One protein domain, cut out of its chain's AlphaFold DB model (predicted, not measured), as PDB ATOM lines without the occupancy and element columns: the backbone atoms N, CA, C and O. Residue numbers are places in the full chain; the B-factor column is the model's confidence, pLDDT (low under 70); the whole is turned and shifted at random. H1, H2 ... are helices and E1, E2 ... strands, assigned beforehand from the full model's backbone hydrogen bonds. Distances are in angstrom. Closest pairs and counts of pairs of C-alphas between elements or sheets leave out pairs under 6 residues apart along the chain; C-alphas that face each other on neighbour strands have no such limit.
ATOM      1  N   PHE A 179      87.353  82.205  66.813       81.81
ATOM      2  CA  PHE A 179      87.837  83.495  66.332       81.81
ATOM      3  C   PHE A 179      86.705  84.196  65.584       81.81
ATOM      4  O   PHE A 179      86.089  83.607  64.696       81.81
ATOM      5  N   ILE A 180      86.422  85.439  65.958       79.88
ATOM      6  CA  ILE A 180      85.366  86.249  65.345       79.88
ATOM      7  C   ILE A 180      85.937  87.587  64.883       79.88
ATOM      8  O   ILE A 180      86.888  88.104  65.474       79.88
ATOM      9  N   SER A 181      85.376  88.147  63.815       80.62
ATOM     10  CA  SER A 181      85.767  89.473  63.331       80.62
ATOM     11  C   SER A 181      85.046  90.583  64.102       80.62
ATOM     12  O   SER A 181      83.986  90.359  64.698       80.62
ATOM     13  N   THR A 182      85.573  91.811  64.052       76.00
ATOM     14  CA  THR A 182      84.855  92.996  64.548       76.00
ATOM     15  C   THR A 182      83.460  93.110  63.910       76.00
ATOM     16  O   THR A 182      82.503  93.448  64.604       76.00
ATOM     17  N   GLU A 183      83.289  92.763  62.627       71.94
ATOM     18  CA  GLU A 183      81.966  92.739  61.985       71.94
ATOM     19  C   GLU A 183      80.991  91.749  62.632       71.94
ATOM     20  O   GLU A 183      79.814  92.073  62.794       71.94
ATOM     21  N   ASP A 184      81.450  90.562  63.029       75.62
ATOM     22  CA  ASP A 184      80.595  89.541  63.649       75.62
ATOM     23  C   ASP A 184      80.114  89.969  65.040       75.62
ATOM     24  O   ASP A 184      78.960  89.724  65.421       75.62
ATOM     25  N   ILE A 185      80.974  90.687  65.770       74.00
ATOM     26  CA  ILE A 185      80.630  91.318  67.049       74.00
ATOM     27  C   ILE A 185      79.524  92.358  66.834       74.00
ATOM     28  O   ILE A 185      78.533  92.365  67.563       74.00
ATOM     29  N   LEU A 186      79.655  93.197  65.803       72.06
ATOM     30  CA  LEU A 186      78.681  94.244  65.475       72.06
ATOM     31  C   LEU A 186      77.363  93.687  64.903       72.06
ATOM     32  O   LEU A 186      76.298  94.269  65.121       72.06
ATOM     33  N   ARG A 187      77.397  92.558  64.181       70.06
ATOM     34  CA  ARG A 187      76.198  91.876  63.650       70.06
ATOM     35  C   ARG A 187      75.369  91.222  64.748       70.06
ATOM     36  O   ARG A 187      74.143  91.289  64.684       70.06
ATOM     37  N   SER A 188      76.028  90.660  65.760       64.50
ATOM     38  CA  SER A 188      75.373  90.047  66.924       64.50
ATOM     39  C   SER A 188      74.576  91.063  67.763       64.50
ATOM     40  O   SER A 188      73.657  90.681  68.480       64.50
ATOM     41  N   ASP A 189      74.878  92.360  67.629       55.28
ATOM     42  CA  ASP A 189      74.234  93.465  68.355       55.28
ATOM     43  C   ASP A 189      72.937  93.978  67.704       55.28
ATOM     44  O   ASP A 189      72.042  94.500  68.370       55.28
ATOM     45  N   SER A 211      90.135  98.315  63.790       72.69
ATOM     46  CA  SER A 211      89.887  97.944  62.399       72.69
ATOM     47  C   SER A 211      88.684  96.981  62.284       72.69
ATOM     48  O   SER A 211      88.523  96.092  63.133       72.69
ATOM     49  N   PRO A 212      87.817  97.121  61.262       68.12
ATOM     50  CA  PRO A 212      86.639  96.259  61.077       68.12
ATOM     51  C   PRO A 212      86.986  94.781  60.803       68.12
ATOM     52  O   PRO A 212      86.171  93.890  61.026       68.12
ATOM     53  N   ASP A 213      88.210  94.518  60.377       70.06
ATOM     54  CA  ASP A 213      88.822  93.213  60.132       70.06
ATOM     55  C   ASP A 213      89.683  92.715  61.308       70.06
ATOM     56  O   ASP A 213      90.304  91.654  61.223       70.06
ATOM     57  N   ALA A 214      89.713  93.441  62.432       82.06
ATOM     58  CA  ALA A 214      90.435  92.984  63.612       82.06
ATOM     59  C   ALA A 214      89.858  91.654  64.124       82.06
ATOM     60  O   ALA A 214      88.643  91.449  64.190       82.06
ATOM     61  N   THR A 215      90.758  90.737  64.475       86.00
ATOM     62  CA  THR A 215      90.407  89.414  64.998       86.00
ATOM     63  C   THR A 215      90.205  89.487  66.501       86.00
ATOM     64  O   THR A 215      91.009  90.096  67.205       86.00
ATOM     65  N   TRP A 216      89.164  88.829  66.995       89.56
ATOM     66  CA  TRP A 216      88.856  88.723  68.412       89.56
ATOM     67  C   TRP A 216      88.761  87.262  68.829       89.56
ATOM     68  O   TRP A 216      88.232  86.420  68.100       89.56
ATOM     69  N   THR A 217      89.227  86.969  70.038       89.38
ATOM     70  CA  THR A 217      89.034  85.669  70.680       89.38
ATOM     71  C   THR A 217      87.772  85.735  71.537       89.38
ATOM     72  O   THR A 217      87.730  86.491  72.511       89.38
ATOM     73  N   ARG A 218      86.733  84.971  71.178       88.38
ATOM     74  CA  ARG A 218      85.490  84.897  71.959       88.38
ATOM     75  C   ARG A 218      85.643  83.890  73.095       88.38
ATOM     76  O   ARG A 218      85.993  82.739  72.858       88.38
ATOM     77  N   LEU A 219      85.352  84.331  74.313       85.44
ATOM     78  CA  LEU A 219      85.509  83.562  75.542       85.44
ATOM     79  C   LEU A 219      84.206  83.591  76.343       85.44
ATOM     80  O   LEU A 219      83.479  84.590  76.354       85.44
ATOM     81  N   ASP A 220      83.920  82.509  77.058       82.50
ATOM     82  CA  ASP A 220      82.748  82.456  77.921       82.50
ATOM     83  C   ASP A 220      82.957  83.277  79.196       82.50
ATOM     84  O   ASP A 220      83.953  83.147  79.914       82.50
ATOM     85  N   ARG A 221      81.954  84.091  79.547       81.19
ATOM     86  CA  ARG A 221      81.980  84.958  80.742       81.19
ATOM     87  C   ARG A 221      82.066  84.169  82.059       81.19
ATOM     88  O   ARG A 221      82.430  84.705  83.106       81.19
ATOM     89  N   ARG A 222      81.709  82.881  82.018       80.00
ATOM     90  CA  ARG A 222      81.846  81.939  83.140       80.00
ATOM     91  C   ARG A 222      83.285  81.483  83.344       80.00
ATOM     92  O   ARG A 222      83.648  81.173  84.472       80.00
ATOM     93  N   LEU A 223      84.084  81.473  82.281       83.19
ATOM     94  CA  LEU A 223      85.460  81.014  82.312       83.19
ATOM     95  C   LEU A 223      86.392  82.145  82.740       83.19
ATOM     96  O   LEU A 223      87.101  82.014  83.735       83.19
ATOM     97  N   ILE A 224      86.269  83.322  82.123       86.31
ATOM     98  CA  ILE A 224      87.171  84.458  82.366       86.31
ATOM     99  C   ILE A 224      86.426  85.634  83.002       86.31
ATOM    100  O   ILE A 224      85.344  86.029  82.570       86.31
ATOM    101  N   SER A 225      86.994  86.170  84.081       84.38
ATOM    102  CA  SER A 225      86.475  87.337  84.787       84.38
ATOM    103  C   SER A 225      86.939  88.615  84.099       84.38
ATOM    104  O   SER A 225      88.107  88.752  83.747       84.38
ATOM    105  N   VAL A 226      86.032  89.585  83.989       84.88
ATOM    106  CA  VAL A 226      86.328  90.923  83.461       84.88
ATOM    107  C   VAL A 226      87.481  91.585  84.225       84.88
ATOM    108  O   VAL A 226      88.380  92.139  83.610       84.88
ATOM    109  N   GLN A 227      87.508  91.422  85.550       85.19
ATOM    110  CA  GLN A 227      88.557  91.974  86.409       85.19
ATOM    111  C   GLN A 227      89.964  91.496  86.008       85.19
ATOM    112  O   GLN A 227      90.907  92.274  86.014       85.19
ATOM    113  N   VAL A 228      90.111  90.229  85.612       89.06
ATOM    114  CA  VAL A 228      91.420  89.680  85.222       89.06
ATOM    115  C   VAL A 228      91.861  90.207  83.861       89.06
ATOM    116  O   VAL A 228      93.051  90.396  83.630       89.06
ATOM    117  N   LEU A 229      90.914  90.481  82.962       87.81
ATOM    118  CA  LEU A 229      91.212  91.112  81.677       87.81
ATOM    119  C   LEU A 229      91.637  92.574  81.853       87.81
ATOM    120  O   LEU A 229      92.564  93.016  81.176       87.81
ATOM    121  N   GLU A 230      91.004  93.293  82.786       85.31
ATOM    122  CA  GLU A 230      91.402  94.647  83.188       85.31
ATOM    123  C   GLU A 230      92.811  94.652  83.803       85.31
ATOM    124  O   GLU A 230      93.659  95.434  83.375       85.31
ATOM    125  N   GLU A 231      93.097  93.743  84.743       85.19
ATOM    126  CA  GLU A 231      94.418  93.590  85.374       85.19
ATOM    127  C   GLU A 231      95.507  93.188  84.366       85.19
ATOM    128  O   GLU A 231      96.647  93.642  84.461       85.19
ATOM    129  N   ALA A 232      95.160  92.372  83.368       84.31
ATOM    130  CA  ALA A 232      96.054  91.997  82.275       84.31
ATOM    131  C   ALA A 232      96.236  93.112  81.225       84.31
ATOM    132  O   ALA A 232      97.025  92.943  80.293       84.31
ATOM    133  N   GLY A 233      95.511  94.232  81.336       83.75
ATOM    134  CA  GLY A 233      95.562  95.342  80.380       83.75
ATOM    135  C   GLY A 233      95.070  94.974  78.977       83.75
ATOM    136  O   GLY A 233      95.404  95.655  78.003       83.75
ATOM    137  N   LEU A 234      94.301  93.889  78.850       85.88
ATOM    138  CA  LEU A 234      93.790  93.409  77.571       85.88
ATOM    139  C   LEU A 234      92.526  94.179  77.197       85.88
ATOM    140  O   LEU A 234      91.629  94.378  78.014       85.88
ATOM    141  N   ARG A 235      92.421  94.593  75.931       85.50
ATOM    142  CA  ARG A 235      91.196  95.220  75.435       85.50
ATOM    143  C   ARG A 235      90.133  94.148  75.221       85.50
ATOM    144  O   ARG A 235      90.342  93.222  74.439       85.50
ATOM    145  N   TYR A 236      88.991  94.293  75.882       88.12
ATOM    146  CA  TYR A 236      87.867  93.371  75.750       88.12
ATOM    147  C   TYR A 236      86.541  94.108  75.540       88.12
ATOM    148  O   TYR A 236      86.385  95.264  75.932       88.12
ATOM    149  N   GLU A 237      85.587  93.395  74.949       84.94
ATOM    150  CA  GLU A 237      84.185  93.777  74.807       84.94
ATOM    151  C   GLU A 237      83.340  92.774  75.607       84.94
ATOM    152  O   GLU A 237      83.275  91.585  75.270       84.94
ATOM    153  N   ALA A 238      82.733  93.226  76.707       82.25
ATOM    154  CA  ALA A 238      81.916  92.376  77.571       82.25
ATOM    155  C   ALA A 238      80.444  92.438  77.152       82.25
ATOM    156  O   ALA A 238      79.764  93.439  77.376       82.25
ATOM    157  N   ARG A 239      79.936  91.337  76.595       79.75
ATOM    158  CA  ARG A 239      78.521  91.160  76.252       79.75
ATOM    159  C   ARG A 239      77.809  90.331  77.324       79.75
ATOM    160  O   ARG A 239      78.403  89.868  78.302       79.75
ATOM    161  N   HIS A 240      76.492  90.193  77.184       68.12
ATOM    162  CA  HIS A 240      75.661  89.544  78.197       68.12
ATOM    163  C   HIS A 240      76.078  88.082  78.450       68.12
ATOM    164  O   HIS A 240      76.165  87.667  79.607       68.12
ATOM    165  N   ASP A 241      76.373  87.331  77.387       72.62
ATOM    166  CA  ASP A 241      76.699  85.899  77.426       72.62
ATOM    167  C   ASP A 241      78.200  85.587  77.288       72.62
ATOM    168  O   ASP A 241      78.661  84.559  77.778       72.62
ATOM    169  N   SER A 242      78.976  86.484  76.680       85.00
ATOM    170  CA  SER A 242      80.353  86.223  76.261       85.00
ATOM    171  C   SER A 242      81.239  87.464  76.367       85.00
ATOM    172  O   SER A 242      80.759  88.599  76.384       85.00
ATOM    173  N   VAL A 243      82.549  87.249  76.465       86.56
ATOM    174  CA  VAL A 243      83.570  88.296  76.503       86.56
ATOM    175  C   VAL A 243      84.500  88.095  75.316       86.56
ATOM    176  O   VAL A 243      85.049  87.014  75.135       86.56
ATOM    177  N   SER A 244      84.661  89.120  74.483       89.12
ATOM    178  CA  SER A 244      85.552  89.059  73.319       89.12
ATOM    179  C   SER A 244      86.820  89.843  73.617       89.12
ATOM    180  O   SER A 244      86.727  91.011  73.981       89.12
ATOM    181  N   VAL A 245      87.992  89.229  73.469       89.88
ATOM    182  CA  VAL A 245      89.293  89.886  73.679       89.88
ATOM    183  C   VAL A 245      89.925  90.205  72.329       89.88
ATOM    184  O   VAL A 245      89.941  89.351  71.444       89.88
ATOM    185  N   LEU A 246      90.415  91.433  72.161       86.44
ATOM    186  CA  LEU A 246      91.036  91.893  70.921       86.44
ATOM    187  C   LEU A 246      92.356  91.139  70.682       86.44
ATOM    188  O   LEU A 246      93.247  91.158  71.531       86.44
ATOM    189  N   GLY A 247      92.485  90.505  69.515       85.56
ATOM    190  CA  GLY A 247      93.621  89.672  69.117       85.56
ATOM    191  C   GLY A 247      93.365  88.166  69.245       85.56
ATOM    192  O   GLY A 247      92.293  87.714  69.655       85.56
ATOM    193  N   THR A 248      94.372  87.371  68.878       86.06
ATOM    194  CA  THR A 248      94.361  85.905  68.994       86.06
ATOM    195  C   THR A 248      95.093  85.483  70.262       86.06
ATOM    196  O   THR A 248      96.319  85.592  70.335       86.06
ATOM    197  N   LEU A 249      94.357  85.004  71.262       84.56
ATOM    198  CA  LEU A 249      94.957  84.440  72.467       84.56
ATOM    199  C   LEU A 249      95.342  82.980  72.225       84.56
ATOM    200  O   LEU A 249      94.553  82.189  71.709       84.56
ATOM    201  N   SER A 250      96.559  82.615  72.619       84.12
ATOM    202  CA  SER A 250      96.982  81.213  72.633       84.12
ATOM    203  C   SER A 250      96.265  80.433  73.740       84.12
ATOM    204  O   SER A 250      95.895  80.992  74.774       84.12
ATOM    205  N   ALA A 251      96.124  79.117  73.567       75.94
ATOM    206  CA  ALA A 251      95.494  78.251  74.566       75.94
ATOM    207  C   ALA A 251      96.163  78.347  75.953       75.94
ATOM    208  O   ALA A 251      95.483  78.313  76.975       75.94
ATOM    209  N   SER A 252      97.487  78.531  75.999       80.94
ATOM    210  CA  SER A 252      98.230  78.759  77.244       80.94
ATOM    211  C   SER A 252      97.853  80.077  77.922       80.94
ATOM    212  O   SER A 252      97.667  80.094  79.133       80.94
ATOM    213  N   GLN A 253      97.684  81.159  77.155       83.44
ATOM    214  CA  GLN A 253      97.260  82.456  77.698       83.44
ATOM    215  C   GLN A 253      95.814  82.413  78.198       83.44
ATOM    216  O   GLN A 253      95.503  82.989  79.236       83.44
ATOM    217  N   ILE A 254      94.927  81.707  77.491       85.38
ATOM    218  CA  ILE A 254      93.534  81.516  77.920       85.38
ATOM    219  C   ILE A 254      93.491  80.740  79.239       85.38
ATOM    220  O   ILE A 254      92.787  81.147  80.164       85.38
ATOM    221  N   ARG A 255      94.289  79.668  79.351       83.38
ATOM    222  CA  ARG A 255      94.428  78.879  80.581       83.38
ATOM    223  C   ARG A 255      94.881  79.739  81.756       83.38
ATOM    224  O   ARG A 255      94.236  79.731  82.797       83.38
ATOM    225  N   GLU A 256      95.926  80.534  81.556       86.69
ATOM    226  CA  GLU A 256      96.467  81.431  82.578       86.69
ATOM    227  C   GLU A 256      95.443  82.488  83.033       86.69
ATOM    228  O   GLU A 256      95.249  82.707  84.230       86.69
ATOM    229  N   LEU A 257      94.724  83.117  82.096       85.25
ATOM    230  CA  LEU A 257      93.679  84.098  82.420       85.25
ATOM    231  C   LEU A 257      92.502  83.469  83.173       85.25
ATOM    232  O   LEU A 257      91.909  84.094  84.056       85.25
ATOM    233  N   ALA A 258      92.138  82.240  82.829       87.00
ATOM    234  CA  ALA A 258      91.041  81.529  83.463       87.00
ATOM    235  C   ALA A 258      91.421  80.991  84.856       87.00
ATOM    236  O   ALA A 258      90.590  81.045  85.762       87.00
ATOM    237  N   GLU A 259      92.673  80.576  85.063       87.56
ATOM    238  CA  GLU A 259      93.219  80.218  86.378       87.56
ATOM    239  C   GLU A 259      93.212  81.425  87.327       87.56
ATOM    240  O   GLU A 259      92.554  81.382  88.369       87.56
ATOM    241  N   ARG A 260      93.779  82.564  86.905       84.62
ATOM    242  CA  ARG A 260      93.696  83.831  87.662       84.62
ATOM    243  C   ARG A 260      92.244  84.252  87.919       84.62
ATOM    244  O   ARG A 260      91.897  84.766  88.982       84.62
ATOM    245  N   SER A 261      91.343  84.003  86.964       86.62
ATOM    246  CA  SER A 261      89.908  84.277  87.139       86.62
ATOM    247  C   SER A 261      89.256  83.369  88.180       86.62
ATOM    248  O   SER A 261      88.351  83.813  88.891       86.62
ATOM    249  N   ALA A 262      89.686  82.112  88.284       83.00
ATOM    250  CA  ALA A 262      89.227  81.191  89.314       83.00
ATOM    251  C   ALA A 262      89.689  81.644  90.705       83.00
ATOM    252  O   ALA A 262      88.872  81.660  91.625       83.00
ATOM    253  N   GLU A 263      90.935  82.102  90.843       83.62
ATOM    254  CA  GLU A 263      91.470  82.665  92.091       83.62
ATOM    255  C   GLU A 263      90.656  83.880  92.566       83.62
ATOM    256  O   GLU A 263      90.194  83.919  93.709       83.62
ATOM    257  N   VAL A 264      90.361  84.826  91.665       82.44
ATOM    258  CA  VAL A 264      89.511  85.994  91.966       82.44
ATOM    259  C   VAL A 264      88.106  85.574  92.423       82.44
ATOM    260  O   VAL A 264      87.529  86.175  93.335       82.44
ATOM    261  N   ARG A 265      87.528  84.519  91.829       76.69
ATOM    262  CA  ARG A 265      86.214  83.989  92.239       76.69
ATOM    263  C   ARG A 265      86.267  83.300  93.602       76.69
ATOM    264  O   ARG A 265      85.358  83.502  94.408       76.69
ATOM    265  N   GLN A 266      87.320  82.537  93.884       74.31
ATOM    266  CA  GLN A 266      87.526  81.901  95.187       74.31
ATOM    267  C   GLN A 266      87.690  82.952  96.294       74.31
ATOM    268  O   GLN A 266      87.050  82.840  97.339       74.31
ATOM    269  N   GLY A 267      88.428  84.036  96.027       67.69
ATOM    270  CA  GLY A 267      88.588  85.168  96.945       67.69
ATOM    271  C   GLY A 267      87.296  85.947  97.231       67.69
ATOM    272  O   GLY A 267      87.149  86.529  98.301       67.69
ATOM    273  N   ARG A 268      86.314  85.926  96.318       61.19
ATOM    274  CA  ARG A 268      84.973  86.505  96.544       61.19
ATOM    275  C   ARG A 268      84.032  85.566  97.297       61.19
ATOM    276  O   ARG A 268      83.129  86.033  97.991       61.19
ATOM    277  N   SER A 269      84.238  84.255  97.179       48.78
ATOM    278  CA  SER A 269      83.416  83.242  97.848       48.78
ATOM    279  C   SER A 269      83.633  83.198  99.364       48.78
ATOM    280  O   SER A 269      82.742  82.761 100.088       48.78
ATOM    281  N   THR A 270      84.778  83.664  99.868       52.03
ATOM    282  CA  THR A 270      85.083  83.670 101.311       52.03
ATOM    283  C   THR A 270      84.384  84.793 102.080       52.03
ATOM    284  O   THR A 270      84.231  84.684 103.294       52.03
TER     285      THR A 270
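AT A GLANCE: This is residues 179 to 189 and 211 to 270 of the 362 residues of an uncharacterized protein of Ophiocordyceps camponoti-leonardi (nom. inval.) (UniProt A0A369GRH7). A small, twisted antiparallel sheet of four strands has the short helix H1 at one end of the long axis, while the longer helix H3 runs away from the sheet to make the other end. The short helix H2 grazes the sheet and packs crosswise on H3. The 71 printed residues have four named strands and three named helices, in the order E1 H1 E2 H2 E3 E4 H3, and the sheet's order is E1 - E2 - E4 - E3. The class is mixed, helices and strands. The whole is compact, with a radius of gyration of the C-alphas of 12.5 A, but elongated in outline, spanning 41 by 24 by 17 A.

HOW THE PARTS SIT: E1, residues 179 to 181, is an edge strand and the antiparallel neighbour of E2, residues 215 to 220, with N 180 and O 216 at 3.0 A. H1, residues 182 to 189, is on the sheet; its closest C-alphas to E2 are those of Thr 182 and Thr 215, 6.6 A apart. E2 is also the antiparallel neighbour of E4, residues 242 to 246, at 150 degrees between directions, with N 219 and O 243 at 2.8 A. E3, residues 236 to 238, is the other edge strand and forms a hairpin with E4, with N 237 and O 244 at 2.8 A. The sheet is only just strongly twisted, its C-alphas lying up to 4.3 A off its best plane. H2, residues 226 to 231, only grazes the sheet. E2, H2 and E3 form a split strand-helix-strand unit, two strands running the same way with E4 between them, and its crossover is right-handed. H3, residues 251 to 269, is not on the sheet but touches H2 with residues 257 to 264 alone, the closest C-alphas being those of Val 228 and Ser 261, 5.9 A apart. Their lines stand at 72 degrees, only just about perpendicular. H1 and H3 are apart. Every O i to N i+4 pair is within hydrogen-bond range in H2 and H3, and 3 of 4 are in H1.

IN THESE COORDINATES: E1 begins at C-alpha 179, (87.837, 83.495, 66.332), and is 7.0 A long; H1 is 11.3 A. E2 measures 16.6 A, H2 8.7 A, E3 6.3 A and E4 13.2 A. H3, 26.7 A long, runs from C-alpha 251 at (95.494, 78.251, 74.566) to C-alpha 269 at (83.416, 83.242, 97.848).

THE WHOLE: The two C-alphas farthest apart are those of Asp 213 and Thr 270, at 42.4 A. Residues 190 to 210 are not printed, and C-alphas 189 and 211 are 17.3 A apart across this cut. Of the links that are printed whole, none is long. The mean pLDDT of the printed part is 80.2; residues 188 to 189, 212, 240 and 267 to 270 are under 70.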